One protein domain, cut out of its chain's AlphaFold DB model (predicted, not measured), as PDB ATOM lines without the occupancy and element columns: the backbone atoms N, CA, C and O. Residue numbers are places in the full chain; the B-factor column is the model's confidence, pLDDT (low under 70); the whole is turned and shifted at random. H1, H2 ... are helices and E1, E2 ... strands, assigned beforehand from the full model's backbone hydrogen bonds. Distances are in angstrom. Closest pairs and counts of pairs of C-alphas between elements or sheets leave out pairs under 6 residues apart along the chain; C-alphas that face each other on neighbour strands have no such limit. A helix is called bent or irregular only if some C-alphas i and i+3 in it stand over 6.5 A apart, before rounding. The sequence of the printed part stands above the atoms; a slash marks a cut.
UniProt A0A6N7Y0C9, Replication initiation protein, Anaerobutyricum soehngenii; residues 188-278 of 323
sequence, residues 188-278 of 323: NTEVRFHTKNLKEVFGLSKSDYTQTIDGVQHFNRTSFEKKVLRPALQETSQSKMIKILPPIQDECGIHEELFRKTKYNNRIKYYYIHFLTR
ATOM      1  N   ASN A 188     190.178 275.777 258.715       77.75
ATOM      2  CA  ASN A 188     190.001 276.544 259.946       77.75
ATOM      3  C   ASN A 188     188.908 275.898 260.804       77.75
ATOM      4  O   ASN A 188     187.755 275.744 260.388       77.75
ATOM      5  N   THR A 189     189.282 275.488 262.010       85.56
ATOM      6  CA  THR A 189     188.405 274.759 262.917       85.56
ATOM      7  C   THR A 189     188.348 275.484 264.252       85.56
ATOM      8  O   THR A 189     189.343 275.572 264.964       85.56
ATOM      9  N   GLU A 190     187.169 275.981 264.621       89.50
ATOM     10  CA  GLU A 190     186.882 276.397 265.995       89.50
ATOM     11  C   GLU A 190     186.185 275.243 266.726       89.50
ATOM     12  O   GLU A 190     185.153 274.730 266.278       89.50
ATOM     13  N   VAL A 191     186.757 274.808 267.850       90.88
ATOM     14  CA  VAL A 191     186.140 273.803 268.721       90.88
ATOM     15  C   VAL A 191     185.707 274.449 270.020       90.88
ATOM     16  O   VAL A 191     186.497 275.074 270.726       90.88
ATOM     17  N   ARG A 192     184.441 274.216 270.364       93.44
ATOM     18  CA  ARG A 192     183.859 274.571 271.653       93.44
ATOM     19  C   ARG A 192     184.065 273.448 272.663       93.44
ATOM     20  O   ARG A 192     183.513 272.357 272.511       93.44
ATOM     21  N   PHE A 193     184.751 273.754 273.753       93.75
ATOM     22  CA  PHE A 193     184.882 272.888 274.913       93.75
ATOM     23  C   PHE A 193     184.072 273.411 276.090       93.75
ATOM     24  O   PHE A 193     184.179 274.575 276.464       93.75
ATOM     25  N   HIS A 194     183.313 272.532 276.741       92.19
ATOM     26  CA  HIS A 194     182.827 272.822 278.087       92.19
ATOM     27  C   HIS A 194     183.999 272.772 279.078       92.19
ATOM     28  O   HIS A 194     184.882 271.924 278.941       92.19
ATOM     29  N   THR A 195     183.983 273.610 280.120       88.12
ATOM     30  CA  THR A 195     185.032 273.612 281.163       88.12
ATOM     31  C   THR A 195     185.247 272.218 281.768       88.12
ATOM     32  O   THR A 195     186.370 271.846 282.084       88.12
ATOM     33  N   LYS A 196     184.175 271.426 281.926       88.12
ATOM     34  CA  LYS A 196     184.264 270.028 282.396       88.12
ATOM     35  C   LYS A 196     185.106 269.167 281.447       88.12
ATOM     36  O   LYS A 196     186.045 268.532 281.902       88.12
ATOM     37  N   ASN A 197     184.819 269.237 280.150       90.25
ATOM     38  CA  ASN A 197     185.470 268.418 279.133       90.25
ATOM     39  C   ASN A 197     186.963 268.744 279.013       90.25
ATOM     40  O   ASN A 197     187.762 267.831 278.882       90.25
ATOM     41  N   LEU A 198     187.369 270.020 279.101       90.75
ATOM     42  CA  LEU A 198     188.802 270.359 279.080       90.75
ATOM     43  C   LEU A 198     189.554 269.737 280.258       90.75
ATOM     44  O   LEU A 198     190.653 269.227 280.083       90.75
ATOM     45  N   LYS A 199     188.956 269.735 281.453       88.94
ATOM     46  CA  LYS A 199     189.570 269.107 282.632       88.94
ATOM     47  C   LYS A 199     189.750 267.600 282.448       88.94
ATOM     48  O   LYS A 199     190.769 267.065 282.869       88.94
ATOM     49  N   GLU A 200     188.785 266.948 281.801       88.75
ATOM     50  CA  GLU A 200     188.856 265.526 281.443       88.75
ATOM     51  C   GLU A 200     189.941 265.265 280.388       88.75
ATOM     52  O   GLU A 200     190.752 264.366 280.583       88.75
ATOM     53  N   VAL A 201     190.027 266.094 279.337       90.62
ATOM     54  CA  VAL A 201     191.088 266.017 278.309       90.62
ATOM     55  C   VAL A 201     192.476 266.088 278.945       90.62
ATOM     56  O   VAL A 201     193.349 265.291 278.621       90.62
ATOM     57  N   PHE A 202     192.676 267.008 279.884       90.00
ATOM     58  CA  PHE A 202     193.949 267.158 280.587       90.00
ATOM     59  C   PHE A 202     194.199 266.081 281.660       90.00
ATOM     60  O   PHE A 202     195.309 265.979 282.175       90.00
ATOM     61  N   GLY A 203     193.197 265.274 282.024       83.56
ATOM     62  CA  GLY A 203     193.332 264.290 283.102       83.56
ATOM     63  C   GLY A 203     193.576 264.906 284.469       83.56
ATOM     64  O   GLY A 203     194.308 264.329 285.270       83.56
ATOM     65  N   LEU A 204     193.019 266.093 284.714       86.88
ATOM     66  CA  LEU A 204     193.243 266.808 285.963       86.88
ATOM     67  C   LEU A 204     192.414 266.202 287.095       86.88
ATOM     68  O   LEU A 204     191.191 266.048 286.994       86.88
ATOM     69  N   SER A 205     193.079 265.955 288.214       79.69
ATOM     70  CA  SER A 205     192.439 265.731 289.502       79.69
ATOM     71  C   SER A 205     191.776 267.020 290.003       79.69
ATOM     72  O   SER A 205     192.110 268.122 289.564       79.69
ATOM     73  N   LYS A 206     190.822 266.914 290.940       77.44
ATOM     74  CA  LYS A 206     190.170 268.103 291.522       77.44
ATOM     75  C   LYS A 206     191.198 269.073 292.116       77.44
ATOM     76  O   LYS A 206     191.118 270.265 291.837       77.44
ATOM     77  N   SER A 207     192.197 268.552 292.828       75.38
ATOM     78  CA  SER A 207     193.272 269.332 293.450       75.38
ATOM     79  C   SER A 207     194.078 270.192 292.474       75.38
ATOM     80  O   SER A 207     194.563 271.241 292.879       75.38
ATOM     81  N   ASP A 208     194.175 269.818 291.194       74.19
ATOM     82  CA  ASP A 208     194.986 270.559 290.213       74.19
ATOM     83  C   ASP A 208     194.388 271.922 289.835       74.19
ATOM     84  O   ASP A 208     195.078 272.808 289.328       74.19
ATOM     85  N   TYR A 209     193.083 272.098 290.047       76.31
ATOM     86  CA  TYR A 209     192.355 273.289 289.616       76.31
ATOM     87  C   TYR A 209     191.416 273.856 290.680       76.31
ATOM     88  O   TYR A 209     190.679 274.803 290.392       76.31
ATOM     89  N   THR A 210     191.381 273.282 291.881       83.31
ATOM     90  CA  THR A 210     190.606 273.818 293.002       83.31
ATOM     91  C   THR A 210     191.501 274.510 294.015       83.31
ATOM     92  O   THR A 210     192.610 274.064 294.282       83.31
ATOM     93  N   GLN A 211     190.988 275.569 294.622       84.56
ATOM     94  CA  GLN A 211     191.547 276.204 295.805       84.56
ATOM     95  C   GLN A 211     190.572 276.001 296.961       84.56
ATOM     96  O   GLN A 211     189.366 276.153 296.775       84.56
ATOM     97  N   THR A 212     191.089 275.675 298.139       86.12
ATOM     98  CA  THR A 212     190.281 275.628 299.358       86.12
ATOM     99  C   THR A 212     190.170 277.036 299.934       86.12
ATOM    100  O   THR A 212     191.188 277.686 300.165       86.12
ATOM    101  N   ILE A 213     188.943 277.506 300.134       84.75
ATOM    102  CA  ILE A 213     188.615 278.754 300.832       84.75
ATOM    103  C   ILE A 213     187.579 278.361 301.883       84.75
ATOM    104  O   ILE A 213     186.612 277.682 301.546       84.75
ATOM    105  N   ASP A 214     187.831 278.684 303.150       85.38
ATOM    106  CA  ASP A 214     186.934 278.367 304.274       85.38
ATOM    107  C   ASP A 214     186.520 276.882 304.350       85.38
ATOM    108  O   ASP A 214     185.371 276.533 304.606       85.38
ATOM    109  N   GLY A 215     187.460 275.974 304.065       83.56
ATOM    110  CA  GLY A 215     187.215 274.524 304.054       83.56
ATOM    111  C   GLY A 215     186.463 273.996 302.823       83.56
ATOM    112  O   GLY A 215     186.341 272.782 302.658       83.56
ATOM    113  N   VAL A 216     186.020 274.869 301.912       83.81
ATOM    114  CA  VAL A 216     185.288 274.507 300.690       83.81
ATOM    115  C   VAL A 216     186.201 274.593 299.465       83.81
ATOM    116  O   VAL A 216     186.934 275.559 299.263       83.81
ATOM    117  N   GLN A 217     186.166 273.567 298.609       83.44
ATOM    118  CA  GLN A 217     186.925 273.560 297.356       83.44
ATOM    119  C   GLN A 217     186.207 274.360 296.263       83.44
ATOM    120  O   GLN A 217     185.162 273.956 295.749       83.44
ATOM    121  N   HIS A 218     186.826 275.454 295.832       83.75
ATOM    122  CA  HIS A 218     186.357 276.298 294.740       83.75
ATOM    123  C   HIS A 218     187.222 276.126 293.495       83.75
ATOM    124  O   HIS A 218     188.438 276.010 293.575       83.75
ATOM    125  N   PHE A 219     186.608 276.148 292.312       85.69
ATOM    126  CA  PHE A 219     187.349 276.126 291.049       85.69
ATOM    127  C   PHE A 219     188.186 277.405 290.883       85.69
ATOM    128  O   PHE A 219     187.629 278.486 290.673       85.69
ATOM    129  N   ASN A 220     189.513 277.280 290.899       87.81
ATOM    130  CA  ASN A 220     190.431 278.382 290.641       87.81
ATOM    131  C   ASN A 220     190.688 278.510 289.132       87.81
ATOM    132  O   ASN A 220     191.618 277.932 288.563       87.81
ATOM    133  N   ARG A 221     189.830 279.299 288.479       87.56
ATOM    134  CA  ARG A 221     189.871 279.516 287.028       87.56
ATOM    135  C   ARG A 221     191.149 280.196 286.560       87.56
ATOM    136  O   ARG A 221     191.715 279.772 285.559       87.56
ATOM    137  N   THR A 222     191.598 281.220 287.275       86.81
ATOM    138  CA  THR A 222     192.811 281.962 286.922       86.81
ATOM    139  C   THR A 222     194.029 281.042 286.935       86.81
ATOM    140  O   THR A 222     194.829 281.062 286.004       86.81
ATOM    141  N   SER A 223     194.133 280.172 287.946       86.81
ATOM    142  CA  SER A 223     195.194 279.166 288.025       86.81
ATOM    143  C   SER A 223     195.090 278.141 286.896       86.81
ATOM    144  O   SER A 223     196.088 277.883 286.230       86.81
ATOM    145  N   PHE A 224     193.894 277.606 286.621       90.50
ATOM    146  CA  PHE A 224     193.676 276.683 285.501       90.50
ATOM    147  C   PHE A 224     194.097 277.290 284.151       90.50
ATOM    148  O   PHE A 224     194.840 276.669 283.392       90.50
ATOM    149  N   GLU A 225     193.667 278.518 283.857       92.81
ATOM    150  CA  GLU A 225     193.991 279.188 282.595       92.81
ATOM    151  C   GLU A 225     195.493 279.481 282.484       92.81
ATOM    152  O   GLU A 225     196.090 279.204 281.446       92.81
ATOM    153  N   LYS A 226     196.116 279.991 283.556       90.62
ATOM    154  CA  LYS A 226     197.533 280.390 283.562       90.62
ATOM    155  C   LYS A 226     198.499 279.204 283.587       90.62
ATOM    156  O   LYS A 226     199.539 279.276 282.946       90.62
ATOM    157  N   LYS A 227     198.190 278.148 284.344       89.19
ATOM    158  CA  LYS A 227     199.117 277.029 284.594       89.19
ATOM    159  C   LYS A 227     198.865 275.808 283.715       89.19
ATOM    160  O   LYS A 227     199.766 274.992 283.577       89.19
ATOM    161  N   VAL A 228     197.665 275.663 283.146       91.81
ATOM    162  CA  VAL A 228     197.310 274.485 282.338       91.81
ATOM    163  C   VAL A 228     196.967 274.871 280.907       91.81
ATOM    164  O   VAL A 228     197.680 274.478 279.990       91.81
ATOM    165  N   LEU A 229     195.897 275.645 280.700       94.00
ATOM    166  CA  LEU A 229     195.361 275.867 279.354       94.00
ATOM    167  C   LEU A 229     196.311 276.682 278.464       94.00
ATOM    168  O   LEU A 229     196.590 276.255 277.347       94.00
ATOM    169  N   ARG A 230     196.815 277.832 278.942       94.94
ATOM    170  CA  ARG A 230     197.736 278.673 278.154       94.94
ATOM    171  C   ARG A 230     199.039 277.941 277.818       94.94
ATOM    172  O   ARG A 230     199.334 277.873 276.628       94.94
ATOM    173  N   PRO A 231     199.768 277.335 278.780       95.12
ATOM    174  CA  PRO A 231     200.980 276.586 278.454       95.12
ATOM    175  C   PRO A 231     200.717 275.443 277.469       95.12
ATOM    176  O   PRO A 231     201.482 275.263 276.527       95.12
ATOM    177  N   ALA A 232     199.596 274.727 277.625       96.00
ATOM    178  CA  ALA A 232     199.244 273.645 276.712       96.00
ATOM    179  C   ALA A 232     198.991 274.130 275.281       96.00
ATOM    180  O   ALA A 232     199.441 273.493 274.329       96.00
ATOM    181  N   LEU A 233     198.298 275.259 275.114       96.62
ATOM    182  CA  LEU A 233     198.072 275.872 273.803       96.62
ATOM    183  C   LEU A 233     199.371 276.398 273.184       96.62
ATOM    184  O   LEU A 233     199.588 276.198 271.991       96.62
ATOM    185  N   GLN A 234     200.234 277.026 273.986       95.69
ATOM    186  CA  GLN A 234     201.534 277.530 273.538       95.69
ATOM    187  C   GLN A 234     202.417 276.395 273.024       95.69
ATOM    188  O   GLN A 234     202.891 276.455 271.895       95.69
ATOM    189  N   GLU A 235     202.576 275.325 273.797       96.19
ATOM    190  CA  GLU A 235     203.375 274.176 273.373       96.19
ATOM    191  C   GLU A 235     202.742 273.453 272.174       96.19
ATOM    192  O   GLU A 235     203.426 273.135 271.208       96.19
ATOM    193  N   THR A 236     201.413 273.283 272.159       94.44
ATOM    194  CA  THR A 236     200.711 272.688 271.004       94.44
ATOM    195  C   THR A 236     200.897 273.513 269.733       94.44
ATOM    196  O   THR A 236     200.964 272.943 268.649       94.44
ATOM    197  N   SER A 237     201.019 274.840 269.832       91.38
ATOM    198  CA  SER A 237     201.257 275.706 268.670       91.38
ATOM    199  C   SER A 237     202.633 275.521 268.014       91.38
ATOM    200  O   SER A 237     202.823 275.972 266.885       91.38
ATOM    201  N   GLN A 238     203.566 274.843 268.692       90.81
ATOM    202  CA  GLN A 238     204.891 274.499 268.168       90.81
ATOM    203  C   GLN A 238     204.888 273.184 267.367       90.81
ATOM    204  O   GLN A 238     205.880 272.864 266.717       90.81
ATOM    205  N   SER A 239     203.782 272.430 267.384       88.31
ATOM    206  CA  SER A 239     203.620 271.221 266.570       88.31
ATOM    207  C   SER A 239     203.599 271.564 265.082       88.31
ATOM    208  O   SER A 239     203.016 272.564 264.650       88.31
ATOM    209  N   LYS A 240     204.171 270.683 264.259       83.06
ATOM    210  CA  LYS A 240     204.114 270.830 262.800       83.06
ATOM    211  C   LYS A 240     202.706 270.601 262.252       83.06
ATOM    212  O   LYS A 240     202.310 271.255 261.288       83.06
ATOM    213  N   MET A 241     201.926 269.729 262.895       81.31
ATOM    214  CA  MET A 241     200.598 269.308 262.432       81.31
ATOM    215  C   MET A 241     199.431 270.179 262.919       81.31
ATOM    216  O   MET A 241     198.327 270.080 262.371       81.31
ATOM    217  N   ILE A 242     199.627 271.013 263.945       87.00
ATOM    218  CA  ILE A 242     198.603 271.931 264.465       87.00
ATOM    219  C   ILE A 242     199.165 273.343 264.554       87.00
ATOM    220  O   ILE A 242     200.116 273.609 265.276       87.00
ATOM    221  N   LYS A 243     198.487 274.280 263.892       89.44
ATOM    222  CA  LYS A 243     198.675 275.712 264.112       89.44
ATOM    223  C   LYS A 243     197.508 276.240 264.939       89.44
ATOM    224  O   LYS A 243     196.380 276.257 264.450       89.44
ATOM    225  N   ILE A 244     197.769 276.695 266.162       92.50
ATOM    226  CA  ILE A 244     196.777 277.465 266.925       92.50
ATOM    227  C   ILE A 244     196.631 278.840 266.264       92.50
ATOM    228  O   ILE A 244     197.621 279.467 265.884       92.50
ATOM    229  N   LEU A 245     195.391 279.271 266.067       90.94
ATOM    230  CA  LEU A 245     195.046 280.547 265.453       90.94
ATOM    231  C   LEU A 245     194.466 281.488 266.515       90.94
ATOM    232  O   LEU A 245     193.893 281.012 267.499       90.94
ATOM    233  N   PRO A 246     194.552 282.814 266.302       89.81
ATOM    234  CA  PRO A 246     193.818 283.763 267.124       89.81
ATOM    235  C   PRO A 246     192.325 283.405 267.155       89.81
ATOM    236  O   PRO A 246     191.781 282.954 266.134       89.81
ATOM    237  N   PRO A 247     191.644 283.582 268.298       89.25
ATOM    238  CA  PRO A 247     190.217 283.328 268.378       89.25
ATOM    239  C   PRO A 247     189.434 284.212 267.407       89.25
ATOM    240  O   PRO A 247     189.819 285.343 267.110       89.25
ATOM    241  N   ILE A 248     188.313 283.681 266.922       86.00
ATOM    242  CA  ILE A 248     187.395 284.427 266.066       86.00
ATOM    243  C   ILE A 248     186.757 285.525 266.920       86.00
ATOM    244  O   ILE A 248     186.133 285.234 267.944       86.00
ATOM    245  N   GLN A 249     186.950 286.779 266.507       84.31
ATOM    246  CA  GLN A 249     186.366 287.924 267.191       84.31
ATOM    247  C   GLN A 249     184.853 287.952 266.968       84.31
ATOM    248  O   GLN A 249     184.378 287.848 265.839       84.31
ATOM    249  N   ASP A 250     184.107 288.079 268.059       80.00
ATOM    250  CA  ASP A 250     182.658 288.247 268.069       80.00
ATOM    251  C   ASP A 250     182.211 289.077 269.280       80.00
ATOM    252  O   ASP A 250     182.967 289.278 270.232       80.00
ATOM    253  N   GLU A 251     180.977 289.579 269.244       69.75
ATOM    254  CA  GLU A 251     180.466 290.531 270.241       69.75
ATOM    255  C   GLU A 251     180.233 289.903 271.628       69.75
ATOM    256  O   GLU A 251     180.193 290.598 272.640       69.75
ATOM    257  N   CYS A 252     180.081 288.578 271.701       71.31
ATOM    258  CA  CYS A 252     179.593 287.877 272.894       71.31
ATOM    259  C   CYS A 252     180.693 287.168 273.718       71.31
ATOM    260  O   CYS A 252     180.390 286.482 274.703       71.31
ATOM    261  N   GLY A 253     181.964 287.280 273.318       76.75
ATOM    262  CA  GLY A 253     183.092 286.558 273.913       76.75
ATOM    263  C   GLY A 253     184.063 287.430 274.712       76.75
ATOM    264  O   GLY A 253     184.304 288.586 274.390       76.75
ATOM    265  N   ILE A 254     184.687 286.844 275.739       83.25
ATOM    266  CA  ILE A 254     185.938 287.375 276.293       83.25
ATOM    267  C   ILE A 254     187.072 286.763 275.474       83.25
ATOM    268  O   ILE A 254     187.273 285.541 275.514       83.25
ATOM    269  N   HIS A 255     187.780 287.606 274.731       86.12
ATOM    270  CA  HIS A 255     188.860 287.211 273.832       86.12
ATOM    271  C   HIS A 255     190.200 287.258 274.563       86.12
ATOM    272  O   HIS A 255     190.558 288.273 275.153       86.12
ATOM    273  N   GLU A 256     190.926 286.146 274.545       89.19
ATOM    274  CA  GLU A 256     192.321 286.056 274.982       89.19
ATOM    275  C   GLU A 256     193.196 285.800 273.751       89.19
ATOM    276  O   GLU A 256     192.696 285.468 272.682       89.19
ATOM    277  N   GLU A 257     194.515 285.889 273.891       88.06
ATOM    278  CA  GLU A 257     195.450 285.706 272.771       88.06
ATOM    279  C   GLU A 257     195.287 284.359 272.032       88.06
ATOM    280  O   GLU A 257     195.345 284.306 270.806       88.06
ATOM    281  N   LEU A 258     195.054 283.266 272.773       92.25
ATOM    282  CA  LEU A 258     195.062 281.894 272.235       92.25
ATOM    283  C   LEU A 258     193.702 281.186 272.284       92.25
ATOM    284  O   LEU A 258     193.567 280.062 271.800       92.25
ATOM    285  N   PHE A 259     192.701 281.786 272.924       93.56
ATOM    286  CA  PHE A 259     191.376 281.190 273.069       93.56
ATOM    287  C   PHE A 259     190.333 282.249 273.406       93.56
ATOM    288  O   PHE A 259     190.639 283.329 273.899       93.56
ATOM    289  N   ARG A 260     189.067 281.906 273.213       94.25
ATOM    290  CA  ARG A 260     187.933 282.736 273.624       94.25
ATOM    291  C   ARG A 260     187.114 282.016 274.677       94.25
ATOM    292  O   ARG A 260     187.052 280.787 274.692       94.25
ATOM    293  N   LYS A 261     186.468 282.756 275.573       93.44
ATOM    294  CA  LYS A 261     185.602 282.185 276.610       93.44
ATOM    295  C   LYS A 261     184.257 282.895 276.682       93.44
ATOM    296  O   LYS A 261     184.175 284.107 276.528       93.44
ATOM    297  N   THR A 262     183.199 282.131 276.947       91.94
ATOM    298  CA  THR A 262     181.833 282.670 277.110       91.94
ATOM    299  C   THR A 262     181.295 282.374 278.502       91.94
ATOM    300  O   THR A 262     181.568 281.319 279.097       91.94
ATOM    301  N   LYS A 263     180.533 283.332 279.033       89.44
ATOM    302  CA  LYS A 263     179.862 283.230 280.328       89.44
ATOM    303  C   LYS A 263     178.426 282.742 280.151       89.44
ATOM    304  O   LYS A 263     177.767 283.040 279.167       89.44
ATOM    305  N   TYR A 264     177.946 282.020 281.151       85.81
ATOM    306  CA  TYR A 264     176.541 281.705 281.356       85.81
ATOM    307  C   TYR A 264     176.254 281.847 282.853       85.81
ATOM    308  O   TYR A 264     176.981 281.265 283.662       85.81
ATOM    309  N   ASN A 265     175.259 282.652 283.231       85.19
ATOM    310  CA  ASN A 265     174.955 282.999 284.628       85.19
ATOM    311  C   ASN A 265     176.208 283.445 285.412       85.19
ATOM    312  O   ASN A 265     176.555 282.869 286.443       85.19
ATOM    313  N   ASN A 266     176.955 284.412 284.862       82.69
ATOM    314  CA  ASN A 266     178.225 284.931 285.399       82.69
ATOM    315  C   ASN A 266     179.362 283.905 285.583       82.69
ATOM    316  O   ASN A 266     180.410 284.233 286.142       82.69
ATOM    317  N   ARG A 267     179.230 282.681 285.057       84.19
ATOM    318  CA  ARG A 267     180.261 281.634 285.129       84.19
ATOM    319  C   ARG A 267     180.778 281.284 283.742       84.19
ATOM    320  O   ARG A 267     179.996 281.076 282.821       84.19
ATOM    321  N   ILE A 268     182.096 281.162 283.588       88.19
ATOM    322  CA  ILE A 268     182.682 280.682 282.329       88.19
ATOM    323  C   ILE A 268     182.277 279.225 282.112       88.19
ATOM    324  O   ILE A 268     182.613 278.344 282.915       88.19
ATOM    325  N   LYS A 269     181.545 278.990 281.024       89.25
ATOM    326  CA  LYS A 269     180.987 277.681 280.680       89.25
ATOM    327  C   LYS A 269     181.745 277.030 279.532       89.25
ATOM    328  O   LYS A 269     181.996 275.824 279.590       89.25
ATOM    329  N   TYR A 270     182.138 277.827 278.539       93.31
ATOM    330  CA  TYR A 270     182.792 277.331 277.338       93.31
ATOM    331  C   TYR A 270     184.085 278.071 277.022       93.31
ATOM    332  O   TYR A 270     184.161 279.289 277.190       93.31
ATOM    333  N   TYR A 271     185.040 277.305 276.505       95.06
ATOM    334  CA  TYR A 271     186.276 277.756 275.881       95.06
ATOM    335  C   TYR A 271     186.224 277.404 274.395       95.06
ATOM    336  O   TYR A 271     185.789 276.310 274.035       95.06
ATOM    337  N   TYR A 272     186.668 278.317 273.547       94.50
ATOM    338  CA  TYR A 272     186.733 278.160 272.104       94.50
ATOM    339  C   TYR A 272     188.195 278.228 271.692       94.50
ATOM    340  O   TYR A 272     188.882 279.205 271.996       94.50
ATOM    341  N   ILE A 273     188.663 277.164 271.047       95.25
ATOM    342  CA  ILE A 273     190.031 277.053 270.541       95.25
ATOM    343  C   ILE A 273     189.935 277.021 269.023       95.25
ATOM    344  O   ILE A 273     189.296 276.127 268.460       95.25
ATOM    345  N   HIS A 274     190.553 278.007 268.383       93.00
ATOM    346  CA  HIS A 274     190.639 278.112 266.936       93.00
ATOM    347  C   HIS A 274     191.989 277.562 266.480       93.00
ATOM    348  O   HIS A 274     193.037 277.934 267.007       93.00
ATOM    349  N   PHE A 275     191.976 276.632 265.535       91.12
ATOM    350  CA  PHE A 275     193.193 276.014 265.035       91.12
ATOM    351  C   PHE A 275     193.036 275.553 263.593       91.12
ATOM    352  O   PHE A 275     191.936 275.434 263.050       91.12
ATOM    353  N   LEU A 276     194.180 275.261 262.994       86.62
ATOM    354  CA  LEU A 276     194.321 274.753 261.649       86.62
ATOM    355  C   LEU A 276     195.167 273.488 261.695       86.62
ATOM    356  O   LEU A 276     196.263 273.475 262.259       86.62
ATOM    357  N   THR A 277     194.657 272.418 261.096       80.00
ATOM    358  CA  THR A 277     195.425 271.189 260.906       80.00
ATOM    359  C   THR A 277     196.252 271.293 259.643       80.00
ATOM    360  O   THR A 277     195.723 271.558 258.559       80.00
ATOM    361  N   ARG A 278     197.550 271.060 259.789       74.44
ATOM    362  CA  ARG A 278     198.482 270.923 258.680       74.44
ATOM    363  C   ARG A 278     198.673 269.438 258.437       74.44
ATOM    364  O   ARG A 278     199.025 268.692 259.348       74.44
TER     365      ARG A 278
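AT A GLANCE: This is residues 188 to 278 of the 323 residues of the protein "Replication initiation protein" of Anaerobutyricum soehngenii (UniProt A0A6N7Y0C9). A strongly twisted sheet is built round one long strand, E6, with E1 along one side of it and E4 and E5 staggered along the other; the long helix H2 runs over one face in nearly the same line as E6, and short H1 is on that face too, beside the strands. A small two-stranded hairpin, E2 and E3, lies away from this sheet and extends one end of the model. The printed part has 91 residues, with two named helices and six named strands in the order E1 H1 E2 E3 H2 E4 E5 E6, and neighbour strands are antiparallel; the class is mixed, helices and strands. The whole is compact, with a radius of gyration of the C-alphas of 13.9 A, yet elongated in outline, spanning 46 by 29 by 18 A.

IN THESE COORDINATES: E1, residues 188 to 194, begins at C-alpha 188 (190.001, 276.544, 259.946) and is 19.9 A long. H1 is residues 195 to 201. E2, residues 210 to 213, and E3, residues 216 to 219, follow. H2, residues 221 to 236, is 20.5 A long from C-alpha 221 (189.871, 279.516, 287.028); it is irregular, but only just, with C-alphas 227 and 230 6.8 A apart. E4 is residues 242 to 245, and E5, residues 260 to 264, is 13.8 A long. E6, residues 267 to 277, is 30.4 A long and ends at C-alpha 277 (195.425, 271.189, 260.906).

HOW THE PARTS SIT: The sheet of E1, E4, E5 and E6 is branched at E6. E1 lies on one side of E6, beside residues 269 to 276, antiparallel at 153 degrees, with N 191 and O 273 2.9 A apart, within hydrogen-bond range. On the other side, E5 lies beside residues 267 to 272, and E5 and E6 form a hairpin, with N 272 and O 260 at 2.7 A. E4 lies on that side too, beside residues 274 to 277, antiparallel at 125 degrees, with N 276 and O 243 at 2.8 A. Residues 254 to 255 pair antiparallel with residues 260 to 261 of E5. H1 and H2 are on the same face of the sheet. H1 has a height over the sheet of 7.7 A and is over none of its strands; its closest C-alphas with E6 are those of Thr 195 and Lys 269, 5.8 A apart. H2, at a height over the sheet of 10.2 A, is over E6 and runs along the strands, at 5 degrees to E6 on the local plane. The hairpin E2 and E3 has N 211 and O 218 at 2.8 A; E2 is near H2, and both strands are apart from E6. Every O i to N i+4 pair is within hydrogen-bond range in H1, and 9 of 12 are in H2.

THE WHOLE: The two C-alphas farthest apart are those of Asp 214 and Arg 278, 47.6 A. The printed part has no cut. The link from E4 to E5, residues 246 to 259, is long. The mean pLDDT of the printed part is 87.5, and residue 251 is under 70.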